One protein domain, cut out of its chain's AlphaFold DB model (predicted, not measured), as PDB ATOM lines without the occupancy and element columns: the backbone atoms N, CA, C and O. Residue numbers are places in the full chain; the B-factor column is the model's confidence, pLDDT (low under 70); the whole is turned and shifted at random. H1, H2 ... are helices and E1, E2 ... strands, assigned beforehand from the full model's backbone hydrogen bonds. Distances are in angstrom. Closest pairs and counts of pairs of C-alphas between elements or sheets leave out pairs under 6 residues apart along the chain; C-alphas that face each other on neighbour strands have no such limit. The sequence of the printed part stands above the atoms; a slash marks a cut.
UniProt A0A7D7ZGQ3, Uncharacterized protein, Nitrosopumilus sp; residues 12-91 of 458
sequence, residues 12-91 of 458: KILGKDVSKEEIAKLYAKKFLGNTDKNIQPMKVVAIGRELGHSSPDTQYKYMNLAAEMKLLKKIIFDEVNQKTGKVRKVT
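AT A GLANCE: This is residues 12 to 91 of the 458 residues of an uncharacterized protein of Nitrosopumilus sp (UniProt A0A7D7ZGQ3). Three helices crossed over one another, H1, H2 and H3, make a small core, with a little hook of chain, residues 12 to 18 with E1, at one end of the long axis and a two-stranded hairpin, E2 and E3, at the other. Residues 34 to 39, in the link from H1 to H2, stick out as a free loop. The printed part has 80 residues with three named helices and three named strands, in the order E1, H1, H2, H3, E2, E3; its class is mixed, helices and strands, and the sheet E2 - E3 is antiparallel. It is only just compact, close to loose, with a radius of gyration of the C-alphas of 13.9 A, and only just elongated, spanning 45 by 30 by 21 A.

IN THESE COORDINATES: E1 is residues 16 to 18, beginning at C-alpha 16 at (-10.020, 19.115, 25.886). H1, residues 20 to 32, measures 18.3 A from first to last C-alpha. H2 is residues 44 to 50, 10.2 A long. H3, residues 56 to 68, measures 18.2 A and begins at C-alpha 56 at (-6.561, 8.973, 44.117). E2 is residues 77 to 80, 9.5 A, and E3 residues 87 to 90, 9.3 A, ending at C-alpha 90 at (-21.277, 9.726, 55.834).

HOW THE PARTS SIT: E1 pairs with no named strand, but its residues 16 to 17 pair antiparallel with residues 12 to 13. E1 and H1 meet only through their link. H3 touches H1 with residues 62 to 66 alone; the closest C-alphas, of Ala 24 and Ala 66, are 4.8 A apart, and the lines of the two helices are about perpendicular at 88 degrees. With residues 27 to 31 alone H1 touches H2, closest at the C-alphas of Lys 30 and Ile 47, 6.6 A; at 71 degrees they are only just about perpendicular. H2 and H3 touch, closest at the C-alphas of Gly 48 and Gln 59, 5.3 A; they run opposite ways at a steep tilt of 68 degrees, only just short of about perpendicular. In the three helices every O i to N i+4 pair is within hydrogen-bond range. E2 and E3 form a hairpin, antiparallel at 142 degrees, with N 79 and O 88 at 2.8 A and N 90 and O 77 at 2.9 A, within hydrogen-bond range. Both strands are apart from H1 and H2.

THE WHOLE: The C-alphas farthest apart in the domain, of Gly 15 and Thr 84, are 45.4 A apart. The printed part, residues 12 to 91, has no cut. The link from H1 to H2, with 11 residues, is long. The mean pLDDT of the printed part is 72.6, and it is under 70 at residues 12 and 14, 34 to 41, 54 and 73 to 91.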
ATOM      1  N   LYS A  12      -7.058  19.485  31.413       67.31
ATOM      2  CA  LYS A  12      -7.299  18.719  30.190       67.31
ATOM      3  C   LYS A  12      -7.778  17.307  30.516       67.31
ATOM      4  O   LYS A  12      -7.062  16.572  31.189       67.31
ATOM      5  N   ILE A  13      -8.940  16.918  29.997       70.19
ATOM      6  CA  ILE A  13      -9.383  15.518  29.930       70.19
ATOM      7  C   ILE A  13      -9.460  15.141  28.456       70.19
ATOM      8  O   ILE A  13     -10.144  15.813  27.686       70.19
ATOM      9  N   LEU A  14      -8.733  14.091  28.056       66.88
ATOM     10  CA  LEU A  14      -8.676  13.620  26.663       66.88
ATOM     11  C   LEU A  14      -8.362  14.754  25.662       66.88
ATOM     12  O   LEU A  14      -8.968  14.865  24.601       66.88
ATOM     13  N   GLY A  15      -7.445  15.651  26.039       70.56
ATOM     14  CA  GLY A  15      -7.001  16.767  25.199       70.56
ATOM     15  C   GLY A  15      -7.904  18.008  25.192       70.56
ATOM     16  O   GLY A  15      -7.470  19.037  24.677       70.56
ATOM     17  N   LYS A  16      -9.099  17.967  25.799       76.88
ATOM     18  CA  LYS A  16     -10.020  19.115  25.886       76.88
ATOM     19  C   LYS A  16      -9.947  19.790  27.248       76.88
ATOM     20  O   LYS A  16      -9.849  19.106  28.263       76.88
ATOM     21  N   ASP A  17     -10.020  21.117  27.269       80.81
ATOM     22  CA  ASP A  17     -10.130  21.886  28.507       80.81
ATOM     23  C   ASP A  17     -11.526  21.704  29.115       80.81
ATOM     24  O   ASP A  17     -12.527  21.999  28.467       80.81
ATOM     25  N   VAL A  18     -11.586  21.244  30.363       84.19
ATOM     26  CA  VAL A  18     -12.835  20.957  31.079       84.19
ATOM     27  C   VAL A  18     -12.825  21.666  32.441       84.19
ATOM     28  O   VAL A  18     -11.793  21.727  33.126       84.19
ATOM     29  N   SER A  19     -13.965  22.240  32.835       88.00
ATOM     30  CA  SER A  19     -14.173  22.856  34.155       88.00
ATOM     31  C   SER A  19     -14.246  21.805  35.268       88.00
ATOM     32  O   SER A  19     -14.527  20.632  35.032       88.00
ATOM     33  N   LYS A  20     -14.015  22.202  36.525       86.19
ATOM     34  CA  LYS A  20     -14.052  21.259  37.662       86.19
ATOM     35  C   LYS A  20     -15.446  20.657  37.854       86.19
ATOM     36  O   LYS A  20     -15.566  19.502  38.255       86.19
ATOM     37  N   GLU A  21     -16.470  21.437  37.551       89.50
ATOM     38  CA  GLU A  21     -17.884  21.102  37.631       89.50
ATOM     39  C   GLU A  21     -18.262  20.066  36.566       89.50
ATOM     40  O   GLU A  21     -18.940  19.086  36.865       89.50
ATOM     41  N   GLU A  22     -17.786  20.229  35.331       89.88
ATOM     42  CA  GLU A  22     -17.972  19.241  34.262       89.88
ATOM     43  C   GLU A  22     -17.261  17.924  34.577       89.88
ATOM     44  O   GLU A  22     -17.820  16.849  34.371       89.88
ATOM     45  N   ILE A  23     -16.065  17.990  35.161       89.12
ATOM     46  CA  ILE A  23     -15.352  16.801  35.634       89.12
ATOM     47  C   ILE A  23     -16.152  16.091  36.727       89.12
ATOM     48  O   ILE A  23     -16.324  14.876  36.667       89.12
ATOM     49  N   ALA A  24     -16.686  16.825  37.706       89.50
ATOM     50  CA  ALA A  24     -17.549  16.249  38.735       89.50
ATOM     51  C   ALA A  24     -18.806  15.594  38.131       89.50
ATOM     52  O   ALA A  24     -19.164  14.485  38.528       89.50
ATOM     53  N   LYS A  25     -19.427  16.211  37.115       90.94
ATOM     54  CA  LYS A  25     -20.542  15.613  36.356       90.94
ATOM     55  C   LYS A  25     -20.140  14.315  35.655       90.94
ATOM     56  O   LYS A  25     -20.905  13.354  35.694       90.94
ATOM     57  N   LEU A  26     -18.946  14.249  35.061       90.12
ATOM     58  CA  LEU A  26     -18.424  13.019  34.454       90.12
ATOM     59  C   LEU A  26     -18.200  11.918  35.496       90.12
ATOM     60  O   LEU A  26     -18.583  10.773  35.257       90.12
ATOM     61  N   TYR A  27     -17.639  12.263  36.661       90.06
ATOM     62  CA  TYR A  27     -17.499  11.334  37.786       90.06
ATOM     63  C   TYR A  27     -18.860  10.811  38.250       90.06
ATOM     64  O   TYR A  27     -19.022   9.601  38.372       90.06
ATOM     65  N   ALA A  28     -19.844  11.695  38.443       88.19
ATOM     66  CA  ALA A  28     -21.200  11.321  38.842       88.19
ATOM     67  C   ALA A  28     -21.864  10.390  37.822       88.19
ATOM     68  O   ALA A  28     -22.364   9.330  38.190       88.19
ATOM     69  N   LYS A  29     -21.815  10.755  36.534       88.31
ATOM     70  CA  LYS A  29     -22.393   9.972  35.435       88.31
ATOM     71  C   LYS A  29     -21.797   8.566  35.370       88.31
ATOM     72  O   LYS A  29     -22.532   7.596  35.243       88.31
ATOM     73  N   LYS A  30     -20.471   8.447  35.477       87.31
ATOM     74  CA  LYS A  30     -19.787   7.144  35.462       87.31
ATOM     75  C   LYS A  30     -20.040   6.332  36.727       87.31
ATOM     76  O   LYS A  30     -20.145   5.114  36.653       87.31
ATOM     77  N   PHE A  31     -20.149   6.994  37.876       84.81
ATOM     78  CA  PHE A  31     -20.408   6.333  39.150       84.81
ATOM     79  C   PHE A  31     -21.819   5.753  39.233       84.81
ATOM     80  O   PHE A  31     -21.981   4.633  39.701       84.81
ATOM     81  N   LEU A  32     -22.826   6.489  38.755       82.00
ATOM     82  CA  LEU A  32     -24.224   6.048  38.750       82.00
ATOM     83  C   LEU A  32     -24.526   4.993  37.671       82.00
ATOM     84  O   LEU A  32     -25.581   4.367  37.726       82.00
ATOM     85  N   GLY A  33     -23.610   4.787  36.719       73.75
ATOM     86  CA  GLY A  33     -23.812   3.904  35.572       73.75
ATOM     87  C   GLY A  33     -24.852   4.438  34.579       73.75
ATOM     88  O   GLY A  33     -25.505   5.456  34.804       73.75
ATOM     89  N   ASN A  34     -25.007   3.746  33.446       58.22
ATOM     90  CA  ASN A  34     -26.207   3.905  32.622       58.22
ATOM     91  C   ASN A  34     -27.338   3.172  33.347       58.22
ATOM     92  O   ASN A  34     -27.265   1.957  33.515       58.22
ATOM     93  N   THR A  35     -28.363   3.907  33.764       51.62
ATOM     94  CA  THR A  35     -29.482   3.430  34.593       51.62
ATOM     95  C   THR A  35     -30.306   2.290  33.984       51.62
ATOM     96  O   THR A  35     -31.129   1.718  34.687       51.62
ATOM     97  N   ASP A  36     -30.064   1.921  32.723       48.75
ATOM     98  CA  ASP A  36     -30.827   0.894  31.999       48.75
ATOM     99  C   ASP A  36     -30.252  -0.524  32.116       48.75
ATOM    100  O   ASP A  36     -30.841  -1.481  31.615       48.75
ATOM    101  N   LYS A  37     -29.094  -0.705  32.758       47.75
ATOM    102  CA  LYS A  37     -28.505  -2.031  32.985       47.75
ATOM    103  C   LYS A  37     -28.055  -2.111  34.438       47.75
ATOM    104  O   LYS A  37     -27.370  -1.204  34.894       47.75
ATOM    105  N   ASN A  38     -28.420  -3.183  35.146       43.66
ATOM    106  CA  ASN A  38     -27.995  -3.521  36.517       43.66
ATOM    107  C   ASN A  38     -26.460  -3.685  36.621       43.66
ATOM    108  O   ASN A  38     -25.937  -4.773  36.848       43.66
ATOM    109  N   ILE A  39     -25.712  -2.607  36.406       52.34
ATOM    110  CA  ILE A  39     -24.258  -2.560  36.456       52.34
ATOM    111  C   ILE A  39     -23.900  -1.965  37.810       52.34
ATOM    112  O   ILE A  39     -24.315  -0.854  38.141       52.34
ATOM    113  N   GLN A  40     -23.141  -2.718  38.608       51.41
ATOM    114  CA  GLN A  40     -22.647  -2.216  39.884       51.41
ATOM    115  C   GLN A  40     -21.868  -0.903  39.685       51.41
ATOM    116  O   GLN A  40     -21.112  -0.786  38.714       51.41
ATOM    117  N   PRO A  41     -22.014   0.075  40.595       62.53
ATOM    118  CA  PRO A  41     -21.328   1.355  40.480       62.53
ATOM    119  C   PRO A  41     -19.812   1.154  40.362       62.53
ATOM    120  O   PRO A  41     -19.197   0.418  41.140       62.53
ATOM    121  N   MET A  42     -19.190   1.811  39.378       70.88
ATOM    122  CA  MET A  42     -17.741   1.733  39.189       70.88
ATOM    123  C   MET A  42     -17.008   2.278  40.421       70.88
ATOM    124  O   MET A  42     -17.340   3.341  40.950       70.88
ATOM    125  N   LYS A  43     -15.937   1.595  40.848       81.12
ATOM    126  CA  LYS A  43     -15.044   2.111  41.900       81.12
ATOM    127  C   LYS A  43     -14.491   3.481  41.482       81.12
ATOM    128  O   LYS A  43     -14.018   3.635  40.357       81.12
ATOM    129  N   VAL A  44     -14.453   4.443  42.411       80.94
ATOM    130  CA  VAL A  44     -13.965   5.827  42.185       80.94
ATOM    131  C   VAL A  44     -12.600   5.861  41.482       80.94
ATOM    132  O   VAL A  44     -12.366   6.690  40.606       80.94
ATOM    133  N   VAL A  45     -11.714   4.917  41.819       78.62
ATOM    134  CA  VAL A  45     -10.376   4.816  41.220       78.62
ATOM    135  C   VAL A  45     -10.405   4.386  39.753       78.62
ATOM    136  O   VAL A  45      -9.625   4.896  38.952       78.62
ATOM    137  N   ALA A  46     -11.322   3.493  39.381       81.50
ATOM    138  CA  ALA A  46     -11.484   3.052  37.998       81.50
ATOM    139  C   ALA A  46     -11.987   4.202  37.113       81.50
ATOM    140  O   ALA A  46     -11.412   4.457  36.057       81.50
ATOM    141  N   ILE A  47     -12.975   4.959  37.607       84.25
ATOM    142  CA  ILE A  47     -13.474   6.187  36.962       84.25
ATOM    143  C   ILE A  47     -12.325   7.178  36.754       84.25
ATOM    144  O   ILE A  47     -12.184   7.781  35.693       84.25
ATOM    145  N   GLY A  48     -11.473   7.317  37.769       83.50
ATOM    146  CA  GLY A  48     -10.294   8.159  37.716       83.50
ATOM    147  C   GLY A  48      -9.317   7.816  36.611       83.50
ATOM    148  O   GLY A  48      -8.945   8.701  35.844       83.50
ATOM    149  N   ARG A  49      -8.929   6.543  36.515       82.44
ATOM    150  CA  ARG A  49      -8.013   6.062  35.474       82.44
ATOM    151  C   ARG A  49      -8.582   6.285  34.075       82.44
ATOM    152  O   ARG A  49      -7.858   6.765  33.212       82.44
ATOM    153  N   GLU A  50      -9.873   6.025  33.878       82.62
ATOM    154  CA  GLU A  50     -10.536   6.235  32.586       82.62
ATOM    155  C   GLU A  50     -10.559   7.715  32.171       82.62
ATOM    156  O   GLU A  50     -10.395   8.051  31.003       82.62
ATOM    157  N   LEU A  51     -10.701   8.618  33.143       83.44
ATOM    158  CA  LEU A  51     -10.655  10.065  32.920       83.44
ATOM    159  C   LEU A  51      -9.223  10.633  32.883       83.44
ATOM    160  O   LEU A  51      -9.051  11.850  32.845       83.44
ATOM    161  N   GLY A  52      -8.193   9.782  32.911       81.50
ATOM    162  CA  GLY A  52      -6.787  10.198  32.881       81.50
ATOM    163  C   GLY A  52      -6.282  10.821  34.187       81.50
ATOM    164  O   GLY A  52      -5.240  11.473  34.208       81.50
ATOM    165  N   HIS A  53      -6.998  10.648  35.299       80.88
ATOM    166  CA  HIS A  53      -6.568  11.110  36.617       80.88
ATOM    167  C   HIS A  53      -5.795  10.010  37.342       80.88
ATOM    168  O   HIS A  53      -6.376   9.028  37.804       80.88
ATOM    169  N   SER A  54      -4.489  10.206  37.513       69.75
ATOM    170  CA  SER A  54      -3.599   9.242  38.172       69.75
ATOM    171  C   SER A  54      -3.656   9.281  39.702       69.75
ATOM    172  O   SER A  54      -3.449   8.259  40.347       69.75
ATOM    173  N   SER A  55      -3.961  10.436  40.306       74.06
ATOM    174  CA  SER A  55      -3.959  10.590  41.767       74.06
ATOM    175  C   SER A  55      -5.308  10.223  42.398       74.06
ATOM    176  O   SER A  55      -6.298  10.904  42.111       74.06
ATOM    177  N   PRO A  56      -5.359   9.258  43.337       73.06
ATOM    178  CA  PRO A  56      -6.561   8.973  44.117       73.06
ATOM    179  C   PRO A  56      -7.138  10.203  44.817       73.06
ATOM    180  O   PRO A  56      -8.351  10.382  44.851       73.06
ATOM    181  N   ASP A  57      -6.300  11.111  45.312       71.25
ATOM    182  CA  ASP A  57      -6.785  12.312  46.004       71.25
ATOM    183  C   ASP A  57      -7.578  13.216  45.053       71.25
ATOM    184  O   ASP A  57      -8.613  13.774  45.419       71.25
ATOM    185  N   THR A  58      -7.133  13.308  43.799       76.88
ATOM    186  CA  THR A  58      -7.848  14.016  42.734       76.88
ATOM    187  C   THR A  58      -9.177  13.333  42.408       76.88
ATOM    188  O   THR A  58     -10.186  14.013  42.228       76.88
ATOM    189  N   GLN A  59      -9.206  12.001  42.382       86.44
ATOM    190  CA  GLN A  59     -10.404  11.218  42.068       86.44
ATOM    191  C   GLN A  59     -11.489  11.383  43.143       86.44
ATOM    192  O   GLN A  59     -12.618  11.774  42.846       86.44
ATOM    193  N   TYR A  60     -11.129  11.179  44.414       82.81
ATOM    194  CA  TYR A  60     -12.048  11.355  45.544       82.81
ATOM    195  C   TYR A  60     -12.460  12.820  45.731       82.81
ATOM    196  O   TYR A  60     -13.578  13.097  46.160       82.81
ATOM    197  N   LYS A  61     -11.605  13.781  45.360       83.62
ATOM    198  CA  LYS A  61     -11.969  15.204  45.328       83.62
ATOM    199  C   LYS A  61     -13.110  15.483  44.348       83.62
ATOM    200  O   LYS A  61     -14.037  16.192  44.726       83.62
ATOM    201  N   TYR A  62     -13.060  14.956  43.122       87.88
ATOM    202  CA  TYR A  62     -14.137  15.177  42.145       87.88
ATOM    203  C   TYR A  62     -15.413  14.423  42.499       87.88
ATOM    204  O   TYR A  62     -16.500  14.956  42.292       87.88
ATOM    205  N   MET A  63     -15.295  13.247  43.116       86.12
ATOM    206  CA  MET A  63     -16.462  12.527  43.617       86.12
ATOM    207  C   MET A  63     -17.155  13.266  44.774       86.12
ATOM    208  O   MET A  63     -18.377  13.375  44.806       86.12
ATOM    209  N   ASN A  64     -16.384  13.849  45.697       82.00
ATOM    210  CA  ASN A  64     -16.940  14.690  46.759       82.00
ATOM    211  C   ASN A  64     -17.565  15.980  46.214       82.00
ATOM    212  O   ASN A  64     -18.639  16.361  46.667       82.00
ATOM    213  N   LEU A  65     -16.954  16.608  45.203       84.06
ATOM    214  CA  LEU A  65     -17.550  17.760  44.523       84.06
ATOM    215  C   LEU A  65     -18.883  17.388  43.850       84.06
ATOM    216  O   LEU A  65     -19.854  18.127  43.961       84.06
ATOM    217  N   ALA A  66     -18.967  16.215  43.216       85.94
ATOM    218  CA  ALA A  66     -20.214  15.708  42.644       85.94
ATOM    219  C   ALA A  66     -21.317  15.507  43.700       85.94
ATOM    220  O   ALA A  66     -22.481  15.828  43.449       85.94
ATOM    221  N   ALA A  67     -20.951  15.010  44.885       80.56
ATOM    222  CA  ALA A  67     -21.864  14.886  46.019       80.56
ATOM    223  C   ALA A  67     -22.341  16.260  46.525       80.56
ATOM    224  O   ALA A  67     -23.538  16.456  46.727       80.56
ATOM    225  N   GLU A  68     -21.430  17.230  46.671       79.56
ATOM    226  CA  GLU A  68     -21.741  18.610  47.084       79.56
ATOM    227  C   GLU A  68     -22.675  19.313  46.085       79.56
ATOM    228  O   GLU A  68     -23.600  20.019  46.485       79.56
ATOM    229  N   MET A  69     -22.509  19.037  44.788       84.00
ATOM    230  CA  MET A  69     -23.385  19.510  43.709       84.00
ATOM    231  C   MET A  69     -24.736  18.773  43.636       84.00
ATOM    232  O   MET A  69     -25.518  19.030  42.723       84.00
ATOM    233  N   LYS A  70     -25.018  17.846  44.563       85.88
ATOM    234  CA  LYS A  70     -26.235  17.014  44.594       85.88
ATOM    235  C   LYS A  70     -26.447  16.176  43.321       85.88
ATOM    236  O   LYS A  70     -27.574  15.797  43.014       85.88
ATOM    237  N   LEU A  71     -25.373  15.853  42.593       82.75
ATOM    238  CA  LEU A  71     -25.435  15.032  41.373       82.75
ATOM    239  C   LEU A  71     -25.588  13.537  41.676       82.75
ATOM    240  O   LEU A  71     -25.957  12.757  40.806       82.75
ATOM    241  N   LEU A  72     -25.300  13.138  42.912       79.56
ATOM    242  CA  LEU A  72     -25.446  11.778  43.410       79.56
ATOM    243  C   LEU A  72     -26.707  11.739  44.280       79.56
ATOM    244  O   LEU A  72     -26.749  12.385  45.329       79.56
ATOM    245  N   LYS A  73     -27.757  11.033  43.839       67.25
ATOM    246  CA  LYS A  73     -29.028  10.916  44.582       67.25
ATOM    247  C   LYS A  73     -28.768  10.365  45.985       67.25
ATOM    248  O   LYS A  73     -28.523   9.175  46.092       67.25
ATOM    249  N   LYS A  74     -28.815  11.217  47.021       56.22
ATOM    250  CA  LYS A  74     -28.780  10.925  48.476       56.22
ATOM    251  C   LYS A  74     -28.187   9.549  48.845       56.22
ATOM    252  O   LYS A  74     -28.811   8.781  49.570       56.22
ATOM    253  N   ILE A  75     -26.991   9.234  48.340       55.56
ATOM    254  CA  ILE A  75     -26.322   7.976  48.666       55.56
ATOM    255  C   ILE A  75     -25.727   8.189  50.050       55.56
ATOM    256  O   ILE A  75     -24.770   8.940  50.226       55.56
ATOM    257  N   ILE A  76     -26.383   7.611  51.048       54.03
ATOM    258  CA  ILE A  76     -25.859   7.540  52.402       54.03
ATOM    259  C   ILE A  76     -24.885   6.366  52.403       54.03
ATOM    260  O   ILE A  76     -25.301   5.233  52.184       54.03
ATOM    261  N   PHE A  77     -23.599   6.645  52.606       57.81
ATOM    262  CA  PHE A  77     -22.594   5.595  52.726       57.81
ATOM    263  C   PHE A  77     -22.466   5.180  54.184       57.81
ATOM    264  O   PHE A  77     -22.368   6.033  55.070       57.81
ATOM    265  N   ASP A  78     -22.433   3.874  54.410       50.09
ATOM    266  CA  ASP A  78     -22.079   3.285  55.690       50.09
ATOM    267  C   ASP A  78     -20.550   3.187  55.774       50.09
ATOM    268  O   ASP A  78     -19.910   2.416  55.061       50.09
ATOM    269  N   GLU A  79     -19.939   4.007  56.626       52.28
ATOM    270  CA  GLU A  79     -18.519   3.916  56.959       52.28
ATOM    271  C   GLU A  79     -18.359   3.091  58.231       52.28
ATOM    272  O   GLU A  79     -18.763   3.507  59.317       52.28
ATOM    273  N   VAL A  80     -17.756   1.912  58.101       48.28
ATOM    274  CA  VAL A  80     -17.383   1.089  59.251       48.28
ATOM    275  C   VAL A  80     -16.094   1.647  59.837       48.28
ATOM    276  O   VAL A  80     -15.034   1.610  59.211       48.28
ATOM    277  N   ASN A  81     -16.161   2.142  61.067       53.84
ATOM    278  CA  ASN A  81     -14.967   2.494  61.813       53.84
ATOM    279  C   ASN A  81     -14.171   1.213  62.109       53.84
ATOM    280  O   ASN A  81     -14.547   0.432  62.980       53.84
ATOM    281  N   GLN A  82     -13.046   1.026  61.419       50.12
ATOM    282  CA  GLN A  82     -12.245  -0.204  61.488       50.12
ATOM    283  C   GLN A  82     -11.727  -0.544  62.895       50.12
ATOM    284  O   GLN A  82     -11.439  -1.702  63.171       50.12
ATOM    285  N   LYS A  83     -11.629   0.434  63.804       45.81
ATOM    286  CA  LYS A  83     -11.190   0.204  65.190       45.81
ATOM    287  C   LYS A  83     -12.320  -0.187  66.135       45.81
ATOM    288  O   LYS A  83     -12.050  -0.735  67.195       45.81
ATOM    289  N   THR A  84     -13.562   0.161  65.805       58.81
ATOM    290  CA  THR A  84     -14.702   0.030  66.735       58.81
ATOM    291  C   THR A  84     -15.862  -0.782  66.168       58.81
ATOM    292  O   THR A  84     -16.825  -1.023  66.885       58.81
ATOM    293  N   GLY A  85     -15.822  -1.145  64.883       63.91
ATOM    294  CA  GLY A  85     -16.910  -1.819  64.170       63.91
ATOM    295  C   GLY A  85     -18.161  -0.960  63.952       63.91
ATOM    296  O   GLY A  85     -19.094  -1.401  63.289       63.91
ATOM    297  N   LYS A  86     -18.210   0.271  64.479       56.84
ATOM    298  CA  LYS A  86     -19.399   1.128  64.396       56.84
ATOM    299  C   LYS A  86     -19.585   1.678  62.988       56.84
ATOM    300  O   LYS A  86     -18.674   2.295  62.439       56.84
ATOM    301  N   VAL A  87     -20.790   1.505  62.455       54.94
ATOM    302  CA  VAL A  87     -21.221   2.081  61.181       54.94
ATOM    303  C   VAL A  87     -21.635   3.534  61.393       54.94
ATOM    304  O   VAL A  87     -22.491   3.832  62.226       54.94
ATOM    305  N   ARG A  88     -21.038   4.453  60.636       57.88
ATOM    306  CA  ARG A  88     -21.437   5.858  60.585       57.88
ATOM    307  C   ARG A  88     -21.941   6.197  59.191       57.88
ATOM    308  O   ARG A  88     -21.265   5.947  58.204       57.88
ATOM    309  N   LYS A  89     -23.088   6.866  59.131       58.12
ATOM    310  CA  LYS A  89     -23.605   7.461  57.898       58.12
ATOM    311  C   LYS A  89     -22.756   8.674  57.517       58.12
ATOM    312  O   LYS A  89     -22.732   9.662  58.256       58.12
ATOM    313  N   VAL A  90     -22.072   8.614  56.379       56.41
ATOM    314  CA  VAL A  90     -21.277   9.726  55.834       56.41
ATOM    315  C   VAL A  90     -21.841  10.214  54.508       56.41
ATOM    316  O   VAL A  90     -22.288   9.449  53.659       56.41
ATOM    317  N   THR A  91     -21.796  11.534  54.339       59.50
ATOM    318  CA  THR A  91     -22.200  12.257  53.124       59.50
ATOM    319  C   THR A  91     -21.028  12.532  52.180       59.50
ATOM    320  O   THR A  91     -21.200  13.182  51.152       59.50
TER     321      THR A  91